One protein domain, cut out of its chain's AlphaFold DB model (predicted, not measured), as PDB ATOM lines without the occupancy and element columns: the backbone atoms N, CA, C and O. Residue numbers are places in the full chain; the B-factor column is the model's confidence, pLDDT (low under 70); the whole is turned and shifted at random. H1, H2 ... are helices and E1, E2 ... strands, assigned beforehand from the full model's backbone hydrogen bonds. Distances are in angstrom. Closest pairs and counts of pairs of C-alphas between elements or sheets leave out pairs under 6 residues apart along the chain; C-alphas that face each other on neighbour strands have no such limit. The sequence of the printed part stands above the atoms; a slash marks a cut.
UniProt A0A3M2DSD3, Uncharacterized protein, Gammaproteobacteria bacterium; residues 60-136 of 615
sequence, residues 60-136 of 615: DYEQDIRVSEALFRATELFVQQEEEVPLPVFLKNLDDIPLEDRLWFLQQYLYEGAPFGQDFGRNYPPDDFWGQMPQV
ATOM      1  N   ASP A  60     -38.714 -34.567 -48.129       44.72
ATOM      2  CA  ASP A  60     -38.663 -33.471 -49.107       44.72
ATOM      3  C   ASP A  60     -37.584 -32.410 -48.816       44.72
ATOM      4  O   ASP A  60     -37.400 -31.502 -49.623       44.72
ATOM      5  N   TYR A  61     -36.890 -32.473 -47.668       56.22
ATOM      6  CA  TYR A  61     -36.131 -31.319 -47.147       56.22
ATOM      7  C   TYR A  61     -34.867 -31.670 -46.350       56.22
ATOM      8  O   TYR A  61     -34.427 -30.875 -45.522       56.22
ATOM      9  N   GLU A  62     -34.276 -32.851 -46.539       52.88
ATOM     10  CA  GLU A  62     -33.229 -33.369 -45.638       52.88
ATOM     11  C   GLU A  62     -31.939 -32.511 -45.581       52.88
ATOM     12  O   GLU A  62     -31.046 -32.799 -44.785       52.88
ATOM     13  N   GLN A  63     -31.782 -31.471 -46.416       61.19
ATOM     14  CA  GLN A  63     -30.455 -30.924 -46.726       61.19
ATOM     15  C   GLN A  63     -30.385 -29.388 -46.814       61.19
ATOM     16  O   GLN A  63     -29.389 -28.804 -46.361       61.19
ATOM     17  N   ASP A  64     -31.445 -28.725 -47.287       70.69
ATOM     18  CA  ASP A  64     -31.421 -27.294 -47.606       70.69
ATOM     19  C   ASP A  64     -32.639 -26.560 -47.021       70.69
ATOM     20  O   ASP A  64     -33.770 -27.040 -47.088       70.69
ATOM     21  N   ILE A  65     -32.429 -25.369 -46.452       74.00
ATOM     22  CA  ILE A  65     -33.496 -24.568 -45.839       74.00
ATOM     23  C   ILE A  65     -33.442 -23.136 -46.384       74.00
ATOM     24  O   ILE A  65     -32.555 -22.347 -46.044       74.00
ATOM     25  N   ARG A  66     -34.448 -22.761 -47.181       76.00
ATOM     26  CA  ARG A  66     -34.641 -21.374 -47.628       76.00
ATOM     27  C   ARG A  66     -35.171 -20.514 -46.488       76.00
ATOM     28  O   ARG A  66     -36.247 -20.773 -45.963       76.00
ATOM     29  N   VAL A  67     -34.470 -19.441 -46.143       78.62
ATOM     30  CA  VAL A  67     -34.840 -18.572 -45.012       78.62
ATOM     31  C   VAL A  67     -35.116 -17.134 -45.450       78.62
ATOM     32  O   VAL A  67     -34.764 -16.716 -46.552       78.62
ATOM     33  N   SER A  68     -35.765 -16.355 -44.582       79.06
ATOM     34  CA  SER A  68     -35.871 -14.904 -44.754       79.06
ATOM     35  C   SER A  68     -34.554 -14.209 -44.392       79.06
ATOM     36  O   SER A  68     -33.780 -14.722 -43.586       79.06
ATOM     37  N   GLU A  69     -34.314 -13.005 -44.926       79.75
ATOM     38  CA  GLU A  69     -33.105 -12.211 -44.633       79.75
ATOM     39  C   GLU A  69     -32.880 -12.004 -43.128       79.75
ATOM     40  O   GLU A  69     -31.770 -12.149 -42.620       79.75
ATOM     41  N   ALA A  70     -33.952 -11.678 -42.397       82.12
ATOM     42  CA  ALA A  70     -33.885 -11.442 -40.960       82.12
ATOM     43  C   ALA A  70     -33.456 -12.706 -40.202       82.12
ATOM     44  O   ALA A  70     -32.656 -12.630 -39.268       82.12
ATOM     45  N   LEU A  71     -33.948 -13.870 -40.633       85.44
ATOM     46  CA  LEU A  71     -33.578 -15.153 -40.054       85.44
ATOM     47  C   LEU A  71     -32.154 -15.566 -40.445       85.44
ATOM     48  O   LEU A  71     -31.407 -16.004 -39.574       85.44
ATOM     49  N   PHE A  72     -31.741 -15.355 -41.699       85.44
ATOM     50  CA  PHE A  72     -30.362 -15.588 -42.136       85.44
ATOM     51  C   PHE A  72     -29.381 -14.796 -41.260       85.44
ATOM     52  O   PHE A  72     -28.528 -15.389 -40.599       85.44
ATOM     53  N   ARG A  73     -29.585 -13.479 -41.115       84.88
ATOM     54  CA  ARG A  73     -28.772 -12.615 -40.235       84.88
ATOM     55  C   ARG A  73     -28.787 -13.059 -38.777       84.88
ATOM     56  O   ARG A  73     -27.761 -13.000 -38.105       84.88
ATOM     57  N   ALA A  74     -29.931 -13.511 -38.270       86.44
ATOM     58  CA  ALA A  74     -30.010 -14.051 -36.919       86.44
ATOM     59  C   ALA A  74     -29.135 -15.296 -36.742       86.44
ATOM     60  O   ALA A  74     -28.442 -15.404 -35.733       86.44
ATOM     61  N   THR A  75     -29.112 -16.204 -37.720       85.50
ATOM     62  CA  THR A  75     -28.219 -17.372 -37.665       85.50
ATOM     63  C   THR A  75     -26.745 -16.980 -37.746       85.50
ATOM     64  O   THR A  75     -25.936 -17.555 -37.025       85.50
ATOM     65  N   GLU A  76     -26.379 -15.958 -38.525       83.88
ATOM     66  CA  GLU A  76     -25.006 -15.428 -38.530       83.88
ATOM     67  C   GLU A  76     -24.605 -14.888 -37.153       83.88
ATOM     68  O   GLU A  76     -23.551 -15.243 -36.625       83.88
ATOM     69  N   LEU A  77     -25.462 -14.056 -36.549       84.31
ATOM     70  CA  LEU A  77     -25.239 -13.496 -35.215       84.31
ATOM     71  C   LEU A  77     -25.089 -14.600 -34.171       84.31
ATOM     72  O   LEU A  77     -24.217 -14.521 -33.307       84.31
ATOM     73  N   PHE A  78     -25.916 -15.639 -34.274       83.94
ATOM     74  CA  PHE A  78     -25.836 -16.797 -33.403       83.94
ATOM     75  C   PHE A  78     -24.488 -17.516 -33.518       83.94
ATOM     76  O   PHE A  78     -23.895 -17.864 -32.502       83.94
ATOM     77  N   VAL A  79     -23.985 -17.739 -34.736       78.06
ATOM     78  CA  VAL A  79     -22.692 -18.410 -34.966       78.06
ATOM     79  C   VAL A  79     -21.522 -17.565 -34.456       78.06
ATOM     80  O   VAL A  79     -20.536 -18.100 -33.955       78.06
ATOM     81  N   GLN A  80     -21.635 -16.240 -34.545       76.38
ATOM     82  CA  GLN A  80     -20.594 -15.300 -34.127       76.38
ATOM     83  C   GLN A  80     -20.570 -15.027 -32.613       76.38
ATOM     84  O   GLN A  80     -19.619 -14.415 -32.124       76.38
ATOM     85  N   GLN A  81     -21.593 -15.438 -31.857       75.81
ATOM     86  CA  GLN A  81     -21.688 -15.109 -30.435       75.81
ATOM     87  C   GLN A  81     -20.697 -15.924 -29.578       75.81
ATOM     88  O   GLN A  81     -20.523 -17.137 -29.726       75.81
ATOM     89  N   GLU A  82     -20.070 -15.260 -28.606       68.50
ATOM     90  CA  GLU A  82     -19.135 -15.920 -27.686       68.50
ATOM     91  C   GLU A  82     -19.856 -16.763 -26.619       68.50
ATOM     92  O   GLU A  82     -19.302 -17.756 -26.147       68.50
ATOM     93  N   GLU A  83     -21.105 -16.434 -26.275       72.38
ATOM     94  CA  GLU A  83     -21.883 -17.130 -25.243       72.38
ATOM     95  C   GLU A  83     -22.531 -18.427 -25.758       72.38
ATOM     96  O   GLU A  83     -22.965 -18.538 -26.900       72.38
ATOM     97  N   GLU A  84     -22.594 -19.449 -24.908       69.75
ATOM     98  CA  GLU A  84     -23.214 -20.743 -25.221       69.75
ATOM     99  C   GLU A  84     -24.723 -20.700 -24.934       69.75
ATOM    100  O   GLU A  84     -25.213 -21.276 -23.963       69.75
ATOM    101  N   VAL A  85     -25.467 -19.961 -25.761       75.88
ATOM    102  CA  VAL A  85     -26.937 -19.936 -25.713       75.88
ATOM    103  C   VAL A  85     -27.483 -20.959 -26.714       75.88
ATOM    104  O   VAL A  85     -27.076 -20.920 -27.872       75.88
ATOM    105  N   PRO A  86     -28.420 -21.849 -26.337       76.81
ATOM    106  CA  PRO A  86     -29.064 -22.750 -27.293       76.81
ATOM    107  C   PRO A  86     -29.829 -21.990 -28.386       76.81
ATOM    108  O   PRO A  86     -30.526 -21.014 -28.093       76.81
ATOM    109  N   LEU A  87     -29.773 -22.469 -29.633       78.12
ATOM    110  CA  LEU A  87     -30.421 -21.831 -30.790       78.12
ATOM    111  C   LEU A  87     -31.921 -21.538 -30.591       78.12
ATOM    112  O   LEU A  87     -32.332 -20.411 -30.879       78.12
ATOM    113  N   PRO A  88     -32.744 -22.451 -30.031       80.62
ATOM    114  CA  PRO A  88     -34.140 -22.132 -29.733       80.62
ATOM    115  C   PRO A  88     -34.289 -20.955 -28.764       80.62
ATOM    116  O   PRO A  88     -35.116 -20.072 -28.973       80.62
ATOM    117  N   VAL A  89     -33.464 -20.908 -27.717       79.69
ATOM    118  CA  VAL A  89     -33.501 -19.838 -26.712       79.69
ATOM    119  C   VAL A  89     -33.079 -18.505 -27.328       79.69
ATOM    120  O   VAL A  89     -33.680 -17.477 -27.024       79.69
ATOM    121  N   PHE A  90     -32.091 -18.518 -28.220       85.38
ATOM    122  CA  PHE A  90     -31.682 -17.333 -28.963       85.38
ATOM    123  C   PHE A  90     -32.806 -16.815 -29.871       85.38
ATOM    124  O   PHE A  90     -33.216 -15.665 -29.732       85.38
ATOM    125  N   LEU A  91     -33.369 -17.673 -30.734       84.31
ATOM    126  CA  LEU A  91     -34.434 -17.285 -31.665       84.31
ATOM    127  C   LEU A  91     -35.706 -16.832 -30.941       84.31
ATOM    128  O   LEU A  91     -36.390 -15.924 -31.416       84.31
ATOM    129  N   LYS A  92     -36.016 -17.411 -29.775       83.06
ATOM    130  CA  LYS A  92     -37.147 -16.993 -28.939       83.06
ATOM    131  C   LYS A  92     -37.111 -15.494 -28.619       83.06
ATOM    132  O   LYS A  92     -38.161 -14.860 -28.630       83.06
ATOM    133  N   ASN A  93     -35.926 -14.934 -28.383       82.31
ATOM    134  CA  ASN A  93     -35.754 -13.539 -27.973       82.31
ATOM    135  C   ASN A  93     -35.683 -12.545 -29.152       82.31
ATOM    136  O   ASN A  93     -35.474 -11.355 -28.927       82.31
ATOM    137  N   LEU A  94     -35.840 -13.012 -30.397       86.06
ATOM    138  CA  LEU A  94     -35.839 -12.170 -31.596       86.06
ATOM    139  C   LEU A  94     -37.266 -11.829 -32.030       86.06
ATOM    140  O   LEU A  94     -37.840 -12.476 -32.905       86.06
ATOM    141  N   ASP A  95     -37.834 -10.801 -31.404       82.81
ATOM    142  CA  ASP A  95     -39.207 -10.350 -31.668       82.81
ATOM    143  C   ASP A  95     -39.399  -9.767 -33.080       82.81
ATOM    144  O   ASP A  95     -40.510  -9.794 -33.609       82.81
ATOM    145  N   ASP A  96     -38.318  -9.294 -33.710       84.12
ATOM    146  CA  ASP A  96     -38.329  -8.727 -35.066       84.12
ATOM    147  C   ASP A  96     -38.526  -9.786 -36.163       84.12
ATOM    148  O   ASP A  96     -38.849  -9.450 -37.305       84.12
ATOM    149  N   ILE A  97     -38.351 -11.070 -35.833       82.12
ATOM    150  CA  ILE A  97     -38.569 -12.179 -36.763       82.12
ATOM    151  C   ILE A  97     -39.952 -12.777 -36.488       82.12
ATOM    152  O   ILE A  97     -40.232 -13.164 -35.340       82.12
ATOM    153  N   PRO A  98     -40.815 -12.914 -37.516       80.00
ATOM    154  CA  PRO A  98     -42.107 -13.565 -37.363       80.00
ATOM    155  C   PRO A  98     -41.958 -14.905 -36.647       80.00
ATOM    156  O   PRO A  98     -41.048 -15.692 -36.916       80.00
ATOM    157  N   LEU A  99     -42.835 -15.148 -35.679       75.81
ATOM    158  CA  LEU A  99     -42.797 -16.374 -34.893       75.81
ATOM    159  C   LEU A  99     -42.956 -17.606 -35.792       75.81
ATOM    160  O   LEU A  99     -42.313 -18.622 -35.556       75.81
ATOM    161  N   GLU A 100     -43.767 -17.495 -36.843       74.75
ATOM    162  CA  GLU A 100     -43.968 -18.544 -37.838       74.75
ATOM    163  C   GLU A 100     -42.665 -18.892 -38.562       74.75
ATOM    164  O   GLU A 100     -42.327 -20.068 -38.650       74.75
ATOM    165  N   ASP A 101     -41.901 -17.887 -39.007       74.69
ATOM    166  CA  ASP A 101     -40.616 -18.081 -39.690       74.69
ATOM    167  C   ASP A 101     -39.604 -18.781 -38.759       74.69
ATOM    168  O   ASP A 101     -38.899 -19.703 -39.169       74.69
ATOM    169  N   ARG A 102     -39.570 -18.395 -37.472       83.06
ATOM    170  CA  ARG A 102     -38.705 -19.022 -36.454       83.06
ATOM    171  C   ARG A 102     -39.081 -20.476 -36.188       83.06
ATOM    172  O   ARG A 102     -38.201 -21.327 -36.080       83.06
ATOM    173  N   LEU A 103     -40.375 -20.757 -36.046       77.38
ATOM    174  CA  LEU A 103     -40.876 -22.106 -35.788       77.38
ATOM    175  C   LEU A 103     -40.674 -23.015 -36.990       77.38
ATOM    176  O   LEU A 103     -40.231 -24.143 -36.811       77.38
ATOM    177  N   TRP A 104     -40.949 -22.511 -38.192       77.88
ATOM    178  CA  TRP A 104     -40.689 -23.232 -39.429       77.88
ATOM    179  C   TRP A 104     -39.211 -23.612 -39.526       77.88
ATOM    180  O   TRP A 104     -38.891 -24.785 -39.687       77.88
ATOM    181  N   PHE A 105     -38.308 -22.657 -39.295       82.25
ATOM    182  CA  PHE A 105     -36.875 -22.932 -39.291       82.25
ATOM    183  C   PHE A 105     -36.476 -23.966 -38.242       82.25
ATOM    184  O   PHE A 105     -35.765 -24.903 -38.571       82.25
ATOM    185  N   LEU A 106     -36.948 -23.849 -36.996       80.31
ATOM    186  CA  LEU A 106     -36.629 -24.840 -35.967       80.31
ATOM    187  C   LEU A 106     -37.170 -26.230 -36.296       80.31
ATOM    188  O   LEU A 106     -36.508 -27.215 -35.985       80.31
ATOM    189  N   GLN A 107     -38.355 -26.316 -36.896       76.00
ATOM    190  CA  GLN A 107     -38.932 -27.583 -37.331       76.00
ATOM    191  C   GLN A 107     -38.047 -28.248 -38.384       76.00
ATOM    192  O   GLN A 107     -37.722 -29.424 -38.255       76.00
ATOM    193  N   GLN A 108     -37.618 -27.491 -39.391       75.31
ATOM    194  CA  GLN A 108     -36.732 -28.015 -40.427       75.31
ATOM    195  C   GLN A 108     -35.347 -28.351 -39.855       75.31
ATOM    196  O   GLN A 108     -34.856 -29.460 -40.018       75.31
ATOM    197  N   TYR A 109     -34.759 -27.428 -39.095       76.31
ATOM    198  CA  TYR A 109     -33.372 -27.499 -38.640       76.31
ATOM    199  C   TYR A 109     -33.127 -28.477 -37.481       76.31
ATOM    200  O   TYR A 109     -32.105 -29.153 -37.468       76.31
ATOM    201  N   LEU A 110     -34.018 -28.548 -36.482       74.69
ATOM    202  CA  LEU A 110     -33.831 -29.417 -35.303       74.69
ATOM    203  C   LEU A 110     -34.629 -30.716 -35.359       74.69
ATOM    204  O   LEU A 110     -34.301 -31.652 -34.634       74.69
ATOM    205  N   TYR A 111     -35.705 -30.746 -36.141       69.94
ATOM    206  CA  TYR A 111     -36.628 -31.877 -36.186       69.94
ATOM    207  C   TYR A 111     -36.687 -32.533 -37.568       69.94
ATOM    208  O   TYR A 111     -37.523 -33.411 -37.753       69.94
ATOM    209  N   GLU A 112     -35.831 -32.140 -38.521       67.44
ATOM    210  CA  GLU A 112     -35.791 -32.716 -39.880       67.44
ATOM    211  C   GLU A 112     -37.181 -32.673 -40.552       67.44
ATOM    212  O   GLU A 112     -37.673 -33.633 -41.149       67.44
ATOM    213  N   GLY A 113     -37.893 -31.564 -40.330       65.38
ATOM    214  CA  GLY A 113     -39.261 -31.349 -40.804       65.38
ATOM    215  C   GLY A 113     -40.338 -32.094 -40.006       65.38
ATOM    216  O   GLY A 113     -41.528 -31.787 -40.147       65.38
ATOM    217  N   ALA A 114     -39.970 -33.019 -39.111       66.31
ATOM    218  CA  ALA A 114     -40.924 -33.744 -38.286       66.31
ATOM    219  C   ALA A 114     -41.755 -32.769 -37.433       66.31
ATOM    220  O   ALA A 114     -41.227 -31.802 -36.875       66.31
ATOM    221  N   PRO A 115     -43.072 -32.997 -37.300       63.06
ATOM    222  CA  PRO A 115     -43.898 -32.119 -36.494       63.06
ATOM    223  C   PRO A 115     -43.507 -32.238 -35.022       63.06
ATOM    224  O   PRO A 115     -43.138 -33.309 -34.531       63.06
ATOM    225  N   PHE A 116     -43.635 -31.128 -34.300       66.19
ATOM    226  CA  PHE A 116     -43.302 -31.068 -32.884       66.19
ATOM    227  C   PHE A 116     -44.102 -32.103 -32.078       66.19
ATOM    228  O   PHE A 116     -45.328 -32.161 -32.146       66.19
ATOM    229  N   GLY A 117     -43.397 -32.932 -31.299       54.28
ATOM    230  CA  GLY A 117     -43.982 -34.096 -30.618       54.28
ATOM    231  C   GLY A 117     -44.960 -33.783 -29.476       54.28
ATOM    232  O   GLY A 117     -45.641 -34.693 -29.002       54.28
ATOM    233  N   GLN A 118     -45.046 -32.528 -29.020       56.78
ATOM    234  CA  GLN A 118     -46.028 -32.078 -28.029       56.78
ATOM    235  C   GLN A 118     -46.960 -31.029 -28.652       56.78
ATOM    236  O   GLN A 118     -46.584 -29.884 -28.889       56.78
ATOM    237  N   ASP A 119     -48.186 -31.474 -28.918       48.66
ATOM    238  CA  ASP A 119     -49.342 -30.688 -29.347       48.66
ATOM    239  C   ASP A 119     -49.812 -29.774 -28.201       48.66
ATOM    240  O   ASP A 119     -50.171 -30.256 -27.122       48.66
ATOM    241  N   PHE A 120     -49.846 -28.458 -28.431       47.22
ATOM    242  CA  PHE A 120     -50.475 -27.494 -27.516       47.22
ATOM    243  C   PHE A 120     -51.746 -26.871 -28.086       47.22
ATOM    244  O   PHE A 120     -52.053 -25.707 -27.839       47.22
ATOM    245  N   GLY A 121     -52.522 -27.676 -28.812       39.78
ATOM    246  CA  GLY A 121     -53.966 -27.574 -28.949       39.78
ATOM    247  C   GLY A 121     -54.470 -26.141 -29.021       39.78
ATOM    248  O   GLY A 121     -54.913 -25.578 -28.023       39.78
ATOM    249  N   ARG A 122     -54.458 -25.572 -30.228       42.94
ATOM    250  CA  ARG A 122     -55.008 -24.243 -30.563       42.94
ATOM    251  C   ARG A 122     -54.248 -23.018 -30.046       42.94
ATOM    252  O   ARG A 122     -54.687 -21.918 -30.364       42.94
ATOM    253  N   ASN A 123     -53.131 -23.164 -29.340       46.50
ATOM    254  CA  ASN A 123     -52.240 -22.049 -29.025       46.50
ATOM    255  C   ASN A 123     -50.803 -22.377 -29.436       46.50
ATOM    256  O   ASN A 123     -50.410 -23.537 -29.485       46.50
ATOM    257  N   TYR A 124     -50.061 -21.319 -29.758       54.94
ATOM    258  CA  TYR A 124     -48.620 -21.291 -30.002       54.94
ATOM    259  C   TYR A 124     -47.817 -22.254 -29.104       54.94
ATOM    260  O   TYR A 124     -48.240 -22.507 -27.972       54.94
ATOM    261  N   PRO A 125     -46.639 -22.736 -29.555       55.44
ATOM    262  CA  PRO A 125     -45.756 -23.526 -28.704       55.44
ATOM    263  C   PRO A 125     -45.492 -22.775 -27.388       55.44
ATOM    264  O   PRO A 125     -45.136 -21.594 -27.426       55.44
ATOM    265  N   PRO A 126     -45.721 -23.402 -26.226       55.28
ATOM    266  CA  PRO A 126     -45.584 -22.762 -24.930       55.28
ATOM    267  C   PRO A 126     -44.127 -22.426 -24.638       55.28
ATOM    268  O   PRO A 126     -43.202 -22.915 -25.281       55.28
ATOM    269  N   ASP A 127     -43.912 -21.565 -23.649       59.84
ATOM    270  CA  ASP A 127     -42.589 -21.021 -23.337       59.84
ATOM    271  C   ASP A 127     -41.503 -22.074 -23.073       59.84
ATOM    272  O   ASP A 127     -40.323 -21.773 -23.272       59.84
ATOM    273  N   ASP A 128     -41.895 -23.273 -22.638       63.81
ATOM    274  CA  ASP A 128     -41.046 -24.428 -22.356       63.81
ATOM    275  C   ASP A 128     -40.728 -25.292 -23.588       63.81
ATOM    276  O   ASP A 128     -39.774 -26.067 -23.532       63.81
ATOM    277  N   PHE A 129     -41.437 -25.118 -24.711       66.44
ATOM    278  CA  PHE A 129     -41.113 -25.752 -25.998       66.44
ATOM    279  C   PHE A 129     -39.661 -25.473 -26.407       66.44
ATOM    280  O   PHE A 129     -38.915 -26.380 -26.761       66.44
ATOM    281  N   TRP A 130     -39.228 -24.224 -26.245       62.84
ATOM    282  CA  TRP A 130     -37.880 -23.758 -26.578       62.84
ATOM    283  C   TRP A 130     -36.778 -24.352 -25.680       62.84
ATOM    284  O   TRP A 130     -35.600 -24.119 -25.926       62.84
ATOM    285  N   GLY A 131     -37.143 -25.093 -24.627       59.72
ATOM    286  CA  GLY A 131     -36.214 -25.813 -23.754       59.72
ATOM    287  C   GLY A 131     -36.219 -27.334 -23.943       59.72
ATOM    288  O   GLY A 131     -35.384 -28.009 -23.340       59.72
ATOM    289  N   GLN A 132     -37.140 -27.889 -24.740       58.47
ATOM    290  CA  GLN A 132     -37.205 -29.323 -25.025       58.47
ATOM    291  C   GLN A 132     -36.486 -29.609 -26.347       58.47
ATOM    292  O   GLN A 132     -37.001 -29.304 -27.418       58.47
ATOM    293  N   MET A 133     -35.282 -30.181 -26.267       59.16
ATOM    294  CA  MET A 133     -34.512 -30.587 -27.446       59.16
ATOM    295  C   MET A 133     -34.691 -32.086 -27.732       59.16
ATOM    296  O   MET A 133     -34.766 -32.883 -26.785       59.16
ATOM    297  N   PRO A 134     -34.769 -32.494 -29.011       58.47
ATOM    298  CA  PRO A 134     -34.752 -33.905 -29.372       58.47
ATOM    299  C   PRO A 134     -33.454 -34.566 -28.875       58.47
ATOM    300  O   PRO A 134     -32.386 -33.960 -28.859       58.47
ATOM    301  N   GLN A 135     -33.546 -35.816 -28.409       54.91
ATOM    302  CA  GLN A 135     -32.378 -36.595 -27.984       54.91
ATOM    303  C   GLN A 135     -31.507 -36.888 -29.215       54.91
ATOM    304  O   GLN A 135     -31.946 -37.565 -30.139       54.91
ATOM    305  N   VAL A 136     -30.291 -36.347 -29.205       52.34
ATOM    306  CA  VAL A 136     -29.437 -36.147 -30.380       52.34
ATOM    307  C   VAL A 136     -28.849 -37.443 -30.963       52.34
ATOM    308  O   VAL A 136     -28.415 -38.342 -30.234       52.34
TER     309      VAL A 136
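What this domain is: This is residues 60 to 136 of the 615 residues of an uncharacterized protein of Gammaproteobacteria bacterium (UniProt A0A3M2DSD3). Three helices, H1, H2 and H3, are set in a loose triangle, with few contacts between them; a short lead-in with the strand E1 comes in past H3, and after H3 a long stretch without a named element, residues 112 to 136, swings out in a wide loop on the side of H3 away from H1. H2 and H3 run nearly side by side in opposite ways, and H1 stands slanted to both; residues 80 to 85, of which residue 80 belongs to H1, stick out. The printed part has 77 residues with one named strand and three named helices, in the order E1, H1, H2, H3. The class is mostly helix, though under half of the residues are in named elements. The whole is compact, with a radius of gyration of the C-alphas of 12.5 A and spans of 34 by 29 by 26 A.

Where its parts are: Start at Asp 60 and go on to the strand E1, residues 64 to 66. Then find C-alpha 69 at (-33.105, -12.211, -44.633), where H1 begins; it covers residues 69 to 80 and runs 16.6 A to C-alpha 80 at (-20.594, -15.300, -34.127). H2 follows with residues 87 to 92, 8.5 A long. H3, residues 99 to 111, is the longest helix by residues, and its 16.7 A end at C-alpha 111 at (-36.628, -31.877, -36.186).

How they stand to each other: Look first at E1, which pairs with no named strand; its closest C-alpha to H3 is that of Ile 65, 7.2 A from the C-alpha of Gln 108. E1 is apart from H1 and from H2. H1, with residues 74 to 78 alone, only just touches H2, with 3 pairs of C-alphas within 8 A; the closest are those of Phe 78 and Leu 87, 7.3 A apart. Their lines make a steep tilt of 48 degrees, opposite ways. H1 and H3 are close but not clearly touching, the closest C-alphas being those of Leu 71 and Arg 102, 7.4 A apart. They run the same way at a steep tilt of 53 degrees. H2 and H3 form a helical hairpin, a shallow tilt of 15 degrees, opposite ways. They only just touch, with 3 pairs of C-alphas within 8 A; H3 does so with residues 102 to 106 alone, and the closest C-alphas are those of Leu 91 and Arg 102, 6.6 A apart. In H1, H2 and H3 every O i to N i+4 pair is within hydrogen-bond range.

The domain as a whole: The two C-alphas farthest apart are those of Glu 82 and Arg 122, at 36.9 A. The printed part has no cut; the link from E1 to H1 is tight, those from H1 to H2 and from H2 to H3 are short, and none is long. The mean pLDDT of the printed part is 70.7; look for values under 70 at residues 60 to 63, 82, 84 and 111 to 136.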